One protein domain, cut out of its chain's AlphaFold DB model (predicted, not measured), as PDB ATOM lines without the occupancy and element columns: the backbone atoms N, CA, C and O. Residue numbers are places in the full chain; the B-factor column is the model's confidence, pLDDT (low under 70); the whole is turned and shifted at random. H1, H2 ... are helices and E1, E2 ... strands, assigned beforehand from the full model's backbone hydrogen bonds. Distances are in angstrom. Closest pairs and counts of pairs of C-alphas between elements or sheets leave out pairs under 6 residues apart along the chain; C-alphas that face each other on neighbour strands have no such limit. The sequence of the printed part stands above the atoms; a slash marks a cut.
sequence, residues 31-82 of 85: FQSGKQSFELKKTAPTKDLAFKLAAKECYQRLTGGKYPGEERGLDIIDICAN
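This is residues 31 to 82 of the 85 residues of an uncharacterized protein of Bdellovibrionales bacterium RIFCSPHIGHO2_01_FULL_40_29 (UniProt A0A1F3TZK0). A long strand, E2, and a long helix, H1, form a V joined at a tight turn, and a second helix, H2, folds back from the far end of H1 so that its later residues 76 to 81 pack on H1. The short strand E1 makes a hairpin with the beginning of E2 at the open end of the V, where H2 also comes near E1. The printed part has 52 residues with two named strands and then two named helices, in the order E1, E2, H1, H2; the two-stranded sheet, order E1 - E2, is antiparallel, and the class is mixed, helices and strands. The whole is compact, with a radius of gyration of the C-alphas of 11.3 A, and only just elongated, with spans of 34 by 22 by 16 A.

Find C-alpha 31 at (-37.092, -32.742, -54.225), where E1 begins; it covers residues 31 to 33 and measures 6.7 A from first to last C-alpha. From C-alpha 36 at (-36.178, -37.796, -61.002), E2 runs through residues 36 to 44 over 26.0 A. Next read residues 47 to 63, the helix H1, 23.9 A long. H2 takes residues 70 to 81, 16.0 A, and ends at C-alpha 81 at (-32.332, -26.245, -50.267).

Look first at the hairpin of E1 and E2, antiparallel at 154 degrees, where C-alphas 32 and 37 face each other at 4.4 A. N 33 and O 36 are within hydrogen-bond range at 2.8 A, and so are N 31 and O 38 at 2.9 A. For E2 and H1, the closest C-alphas are those of Lys 42 and Ala 50, 5.2 A apart. H1 and H2 touch and form a helical hairpin; their closest C-alphas are those of Ala 55 and Cys 80, 4.9 A apart. H1 touches H2 with residues 55 to 62 alone, and H2 touches H1 with residues 76 to 81 alone. The two helices run opposite ways at a shallow tilt of 34 degrees, only just short of steep. For E1 and H2, the closest C-alphas are those of Gln 32 and Ile 79, 6.4 A apart, while E2 and H2 are apart. In H1 and H2, each O i to N i+4 pair is within hydrogen-bond range.

The two C-alphas farthest apart, those of Pro 45 and Glu 71, are 33.9 A from each other, while the first and last printed C-alphas, Phe 31 and Asn 82, are 7.4 A apart. The printed part has no cut. You will find tight links from E1 to E2 and from E2 to H1, and a short link of 6 residues from H1 to H2; no link is long. The mean pLDDT of the printed part is 96.7, and no printed residue is under 70.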
ATOM      1  N   PHE A  31     -38.412 -33.116 -53.722       97.44
ATOM      2  CA  PHE A  31     -37.092 -32.742 -54.225       97.44
ATOM      3  C   PHE A  31     -36.925 -33.250 -55.653       97.44
ATOM      4  O   PHE A  31     -37.380 -34.347 -55.975       97.44
ATOM      5  N   GLN A  32     -36.263 -32.460 -56.497       96.50
ATOM      6  CA  GLN A  32     -36.033 -32.788 -57.899       96.50
ATOM      7  C   GLN A  32     -34.533 -32.881 -58.175       96.50
ATOM      8  O   GLN A  32     -33.807 -31.913 -57.994       96.50
ATOM      9  N   SER A  33     -34.090 -34.040 -58.654       93.12
ATOM     10  CA  SER A  33     -32.714 -34.316 -59.061       93.12
ATOM     11  C   SER A  33     -32.712 -34.719 -60.534       93.12
ATOM     12  O   SER A  33     -33.010 -35.862 -60.892       93.12
ATOM     13  N   GLY A  34     -32.428 -33.758 -61.415       90.00
ATOM     14  CA  GLY A  34     -32.559 -33.941 -62.860       90.00
ATOM     15  C   GLY A  34     -33.999 -34.285 -63.265       90.00
ATOM     16  O   GLY A  34     -34.929 -33.513 -63.023       90.00
ATOM     17  N   LYS A  35     -34.189 -35.457 -63.885       92.31
ATOM     18  CA  LYS A  35     -35.511 -35.962 -64.311       92.31
ATOM     19  C   LYS A  35     -36.247 -36.759 -63.228       92.31
ATOM     20  O   LYS A  35     -37.382 -37.163 -63.446       92.31
ATOM     21  N   GLN A  36     -35.598 -37.024 -62.096       91.75
ATOM     22  CA  GLN A  36     -36.178 -37.796 -61.002       91.75
ATOM     23  C   GLN A  36     -36.674 -36.860 -59.904       91.75
ATOM     24  O   GLN A  36     -36.037 -35.854 -59.592       91.75
ATOM     25  N   SER A  37     -37.792 -37.221 -59.285       95.38
ATOM     26  CA  SER A  37     -38.303 -36.550 -58.095       95.38
ATOM     27  C   SER A  37     -38.567 -37.560 -56.994       95.38
ATOM     28  O   SER A  37     -38.999 -38.681 -57.269       95.38
ATOM     29  N   PHE A  38     -38.363 -37.154 -55.748       96.62
ATOM     30  CA  PHE A  38     -38.729 -37.960 -54.590       96.62
ATOM     31  C   PHE A  38     -39.338 -37.099 -53.494       96.62
ATOM     32  O   PHE A  38     -39.081 -35.901 -53.385       96.62
ATOM     33  N   GLU A  39     -40.159 -37.740 -52.674       97.69
ATOM     34  CA  GLU A  39     -40.902 -37.099 -51.601       97.69
ATOM     35  C   GLU A  39     -40.332 -37.483 -50.237       97.69
ATOM     36  O   GLU A  39     -40.013 -38.650 -49.994       97.69
ATOM     37  N   LEU A  40     -40.257 -36.504 -49.334       97.75
ATOM     38  CA  LEU A  40     -39.986 -36.701 -47.916       97.75
ATOM     39  C   LEU A  40     -41.117 -36.107 -47.076       97.75
ATOM     40  O   LEU A  40     -41.470 -34.936 -47.227       97.75
ATOM     41  N   LYS A  41     -41.650 -36.914 -46.154       97.81
ATOM     42  CA  LYS A  41     -42.630 -36.482 -45.150       97.81
ATOM     43  C   LYS A  41     -41.948 -36.286 -43.802       97.81
ATOM     44  O   LYS A  41     -41.125 -37.113 -43.397       97.81
ATOM     45  N   LYS A  42     -42.272 -35.188 -43.120       97.62
ATOM     46  CA  LYS A  42     -41.726 -34.839 -41.805       97.62
ATOM     47  C   LYS A  42     -42.799 -34.310 -40.877       97.62
ATOM     48  O   LYS A  42     -43.505 -33.364 -41.207       97.62
ATOM     49  N   THR A  43     -42.844 -34.903 -39.697       97.06
ATOM     50  CA  THR A  43     -43.745 -34.544 -38.611       97.06
ATOM     51  C   THR A  43     -43.010 -33.591 -37.669       97.06
ATOM     52  O   THR A  43     -41.963 -33.949 -37.128       97.06
ATOM     53  N   ALA A  44     -43.491 -32.355 -37.518       96.38
ATOM     54  CA  ALA A  44     -42.831 -31.330 -36.704       96.38
ATOM     55  C   ALA A  44     -43.818 -30.256 -36.199       96.38
ATOM     56  O   ALA A  44     -44.890 -30.084 -36.776       96.38
ATOM     57  N   PRO A  45     -43.466 -29.482 -35.156       95.69
ATOM     58  CA  PRO A  45     -44.254 -28.331 -34.706       95.69
ATOM     59  C   PRO A  45     -44.240 -27.147 -35.689       95.69
ATOM     60  O   PRO A  45     -45.159 -26.333 -35.683       95.69
ATOM     61  N   THR A  46     -43.212 -27.026 -36.538       95.75
ATOM     62  CA  THR A  46     -43.087 -25.930 -37.512       95.75
ATOM     63  C   THR A  46     -42.614 -26.435 -38.870       95.75
ATOM     64  O   THR A  46     -41.857 -27.409 -38.961       95.75
ATOM     65  N   LYS A  47     -43.024 -25.734 -39.936       95.19
ATOM     66  CA  LYS A  47     -42.575 -26.022 -41.305       95.19
ATOM     67  C   LYS A  47     -41.056 -25.899 -41.427       95.19
ATOM     68  O   LYS A  47     -40.445 -26.733 -42.080       95.19
ATOM     69  N   ASP A  48     -40.451 -24.922 -40.755       96.31
ATOM     70  CA  ASP A  48     -39.002 -24.699 -40.782       96.31
ATOM     71  C   ASP A  48     -38.223 -25.868 -40.180       96.31
ATOM     72  O   ASP A  48     -37.203 -26.286 -40.731       96.31
ATOM     73  N   LEU A  49     -38.701 -26.431 -39.064       96.62
ATOM     74  CA  LEU A  49     -38.070 -27.612 -38.484       96.62
ATOM     75  C   LEU A  49     -38.248 -28.824 -39.400       96.62
ATOM     76  O   LEU A  49     -37.280 -29.533 -39.670       96.62
ATOM     77  N   ALA A  50     -39.459 -29.033 -39.921       97.81
ATOM     78  CA  ALA A  50     -39.728 -30.100 -40.878       97.81
ATOM     79  C   ALA A  50     -38.843 -29.986 -42.129       97.81
ATOM     80  O   ALA A  50     -38.290 -30.986 -42.583       97.81
ATOM     81  N   PHE A  51     -38.650 -28.770 -42.638       97.62
ATOM     82  CA  PHE A  51     -37.793 -28.482 -43.780       97.62
ATOM     83  C   PHE A  51     -36.330 -28.809 -43.481       97.62
ATOM     84  O   PHE A  51     -35.716 -29.542 -44.246       97.62
ATOM     85  N   LYS A  52     -35.782 -28.361 -42.342       98.19
ATOM     86  CA  LYS A  52     -34.405 -28.698 -41.930       98.19
ATOM     87  C   LYS A  52     -34.182 -30.211 -41.860       98.19
ATOM     88  O   LYS A  52     -33.154 -30.708 -42.318       98.19
ATOM     89  N   LEU A  53     -35.152 -30.948 -41.317       98.19
ATOM     90  CA  LEU A  53     -35.099 -32.409 -41.250       98.19
ATOM     91  C   LEU A  53     -35.170 -33.050 -42.645       98.19
ATOM     92  O   LEU A  53     -34.419 -33.982 -42.928       98.19
ATOM     93  N   ALA A  54     -36.047 -32.551 -43.520       98.25
ATOM     94  CA  ALA A  54     -36.184 -33.040 -44.889       98.25
ATOM     95  C   ALA A  54     -34.938 -32.746 -45.737       98.25
ATOM     96  O   ALA A  54     -34.442 -33.645 -46.406       98.25
ATOM     97  N   ALA A  55     -34.391 -31.532 -45.672       98.12
ATOM     98  CA  ALA A  55     -33.185 -31.132 -46.396       98.12
ATOM     99  C   ALA A  55     -31.967 -31.966 -45.969       98.12
ATOM    100  O   ALA A  55     -31.205 -32.436 -46.814       98.12
ATOM    101  N   LYS A  56     -31.823 -32.235 -44.661       98.06
ATOM    102  CA  LYS A  56     -30.773 -33.124 -44.145       98.06
ATOM    103  C   LYS A  56     -30.899 -34.541 -44.707       98.06
ATOM    104  O   LYS A  56     -29.904 -35.102 -45.161       98.06
ATOM    105  N   GLU A  57     -32.100 -35.118 -44.693       98.25
ATOM    106  CA  GLU A  57     -32.313 -36.450 -45.266       98.25
ATOM    107  C   GLU A  57     -32.129 -36.457 -46.791       98.25
ATOM    108  O   GLU A  57     -31.548 -37.402 -47.320       98.25
ATOM    109  N   CYS A  58     -32.559 -35.408 -47.498       98.19
ATOM    110  CA  CYS A  58     -32.311 -35.241 -48.930       98.19
ATOM    111  C   CYS A  58     -30.810 -35.330 -49.233       98.19
ATOM    112  O   CYS A  58     -30.395 -36.146 -50.058       98.19
ATOM    113  N   TYR A  59     -29.991 -34.574 -48.494       97.94
ATOM    114  CA  TYR A  59     -28.544 -34.578 -48.679       97.94
ATOM    115  C   TYR A  59     -27.957 -35.964 -48.396       97.94
ATOM    116  O   TYR A  59     -27.197 -36.500 -49.200       97.94
ATOM    117  N   GLN A  60     -28.353 -36.598 -47.288       97.75
ATOM    118  CA  GLN A  60     -27.912 -37.955 -46.945       97.75
ATOM    119  C   GLN A  60     -28.292 -38.984 -48.015       97.75
ATOM    120  O   GLN A  60     -27.476 -39.838 -48.355       97.75
ATOM    121  N   ARG A  61     -29.501 -38.888 -48.579       97.19
ATOM    122  CA  ARG A  61     -29.991 -39.792 -49.623       97.19
ATOM    123  C   ARG A  61     -29.199 -39.644 -50.920       97.19
ATOM    124  O   ARG A  61     -28.837 -40.653 -51.514       97.19
ATOM    125  N   LEU A  62     -28.905 -38.413 -51.338       96.31
ATOM    126  CA  LEU A  62     -28.177 -38.138 -52.584       96.31
ATOM    127  C   LEU A  62     -26.667 -38.397 -52.479       96.31
ATOM    128  O   LEU A  62     -26.014 -38.678 -53.484       96.31
ATOM    129  N   THR A  63     -26.115 -38.330 -51.268       97.25
ATOM    130  CA  THR A  63     -24.691 -38.589 -51.006       97.25
ATOM    131  C   THR A  63     -24.388 -40.016 -50.554       97.25
ATOM    132  O   THR A  63     -23.225 -40.419 -50.520       97.25
ATOM    133  N   GLY A  64     -25.402 -40.780 -50.137       96.44
ATOM    134  CA  GLY A  64     -25.198 -42.054 -49.445       96.44
ATOM    135  C   GLY A  64     -24.397 -41.901 -48.144       96.44
ATOM    136  O   GLY A  64     -23.712 -42.834 -47.732       96.44
ATOM    137  N   GLY A  65     -24.418 -40.708 -47.537       94.69
ATOM    138  CA  GLY A  65     -23.659 -40.381 -46.328       94.69
ATOM    139  C   GLY A  65     -22.152 -40.181 -46.529       94.69
ATOM    140  O   GLY A  65     -21.433 -40.072 -45.538       94.69
ATOM    141  N   LYS A  66     -21.654 -40.127 -47.772       96.81
ATOM    142  CA  LYS A  66     -20.232 -39.898 -48.086       96.81
ATOM    143  C   LYS A  66     -20.012 -38.509 -48.675       96.81
ATOM    144  O   LYS A  66     -20.909 -37.950 -49.293       96.81
ATOM    145  N   TYR A  67     -18.816 -37.948 -48.517       96.06
ATOM    146  CA  TYR A  67     -18.492 -36.671 -49.152       96.06
ATOM    147  C   TYR A  67     -18.493 -36.822 -50.688       96.06
ATOM    148  O   TYR A  67     -17.731 -37.642 -51.201       96.06
ATOM    149  N   PRO A  68     -19.341 -36.076 -51.424       96.44
ATOM    150  CA  PRO A  68     -19.495 -36.244 -52.869       96.44
ATOM    151  C   PRO A  68     -18.442 -35.489 -53.703       96.44
ATOM    152  O   PRO A  68     -18.482 -35.586 -54.927       96.44
ATOM    153  N   GLY A  69     -17.532 -34.743 -53.066       98.12
ATOM    154  CA  GLY A  69     -16.719 -33.711 -53.718       98.12
ATOM    155  C   GLY A  69     -17.396 -32.337 -53.659       98.12
ATOM    156  O   GLY A  69     -18.578 -32.241 -53.333       98.12
ATOM    157  N   GLU A  70     -16.645 -31.273 -53.938       97.31
ATOM    158  CA  GLU A  70     -17.125 -29.892 -53.789       97.31
ATOM    159  C   GLU A  70     -18.220 -29.547 -54.801       97.31
ATOM    160  O   GLU A  70     -19.340 -29.258 -54.394       97.31
ATOM    161  N   GLU A  71     -17.934 -29.670 -56.098       97.62
ATOM    162  CA  GLU A  71     -18.866 -29.333 -57.186       97.62
ATOM    163  C   GLU A  71     -20.191 -30.098 -57.056       97.62
ATOM    164  O   GLU A  71     -21.260 -29.509 -56.906       97.62
ATOM    165  N   ARG A  72     -20.112 -31.431 -56.961       96.69
ATOM    166  CA  ARG A  72     -21.292 -32.274 -56.740       96.69
ATOM    167  C   ARG A  72     -21.985 -31.967 -55.408       96.69
ATOM    168  O   ARG A  72     -23.194 -32.148 -55.286       96.69
ATOM    169  N   GLY A  73     -21.232 -31.560 -54.392       97.19
ATOM    170  CA  GLY A  73     -21.777 -31.145 -53.104       97.19
ATOM    171  C   GLY A  73     -22.653 -29.904 -53.233       97.19
ATOM    172  O   GLY A  73     -23.754 -29.899 -52.686       97.19
ATOM    173  N   LEU A  74     -22.202 -28.902 -53.991       97.69
ATOM    174  CA  LEU A  74     -22.960 -27.681 -54.269       97.69
ATOM    175  C   LEU A  74     -24.246 -27.986 -55.048       97.69
ATOM    176  O   LEU A  74     -25.316 -27.567 -54.616       97.69
ATOM    177  N   ASP A  75     -24.176 -28.826 -56.084       97.25
ATOM    178  CA  ASP A  75     -25.366 -29.254 -56.837       97.25
ATOM    179  C   ASP A  75     -26.413 -29.932 -55.933       97.25
ATOM    180  O   ASP A  75     -27.617 -29.680 -56.023       97.25
ATOM    181  N   ILE A  76     -25.962 -30.813 -55.033       97.75
ATOM    182  CA  ILE A  76     -26.847 -31.502 -54.085       97.75
ATOM    183  C   ILE A  76     -27.436 -30.512 -53.072       97.75
ATOM    184  O   ILE A  76     -28.609 -30.639 -52.710       97.75
ATOM    185  N   ILE A  77     -26.651 -29.535 -52.606       97.25
ATOM    186  CA  ILE A  77     -27.132 -28.479 -51.706       97.25
ATOM    187  C   ILE A  77     -28.244 -27.678 -52.383       97.25
ATOM    188  O   ILE A  77     -29.293 -27.500 -51.765       97.25
ATOM    189  N   ASP A  78     -28.075 -27.281 -53.644       97.06
ATOM    190  CA  ASP A  78     -29.088 -26.529 -54.390       97.06
ATOM    191  C   ASP A  78     -30.402 -27.310 -54.528       97.06
ATOM    192  O   ASP A  78     -31.489 -26.760 -54.322       97.06
ATOM    193  N   ILE A  79     -30.317 -28.620 -54.787       97.31
ATOM    194  CA  ILE A  79     -31.488 -29.508 -54.812       97.31
ATOM    195  C   ILE A  79     -32.176 -29.536 -53.441       97.31
ATOM    196  O   ILE A  79     -33.392 -29.356 -53.345       97.31
ATOM    197  N   CYS A  80     -31.419 -29.778 -52.368       97.75
ATOM    198  CA  CYS A  80     -31.977 -29.994 -51.033       97.75
ATOM    199  C   CYS A  80     -32.403 -28.705 -50.319       97.75
ATOM    200  O   CYS A  80     -33.211 -28.762 -49.389       97.75
ATOM    201  N   ALA A  81     -31.906 -27.549 -50.754       97.25
ATOM    202  CA  ALA A  81     -32.332 -26.245 -50.267       97.25
ATOM    203  C   ALA A  81     -33.636 -25.764 -50.927       97.25
ATOM    204  O   ALA A  81     -34.297 -24.886 -50.372       97.25
ATOM    205  N   ASN A  82     -34.030 -26.334 -52.076       95.56
ATOM    206  CA  ASN A  82     -35.101 -25.783 -52.910       95.56
ATOM    207  C   ASN A  82     -36.157 -26.826 -53.362       95.56
ATOM    208  O   ASN A  82     -36.269 -27.139 -54.554       95.56
TER     209      ASN A  82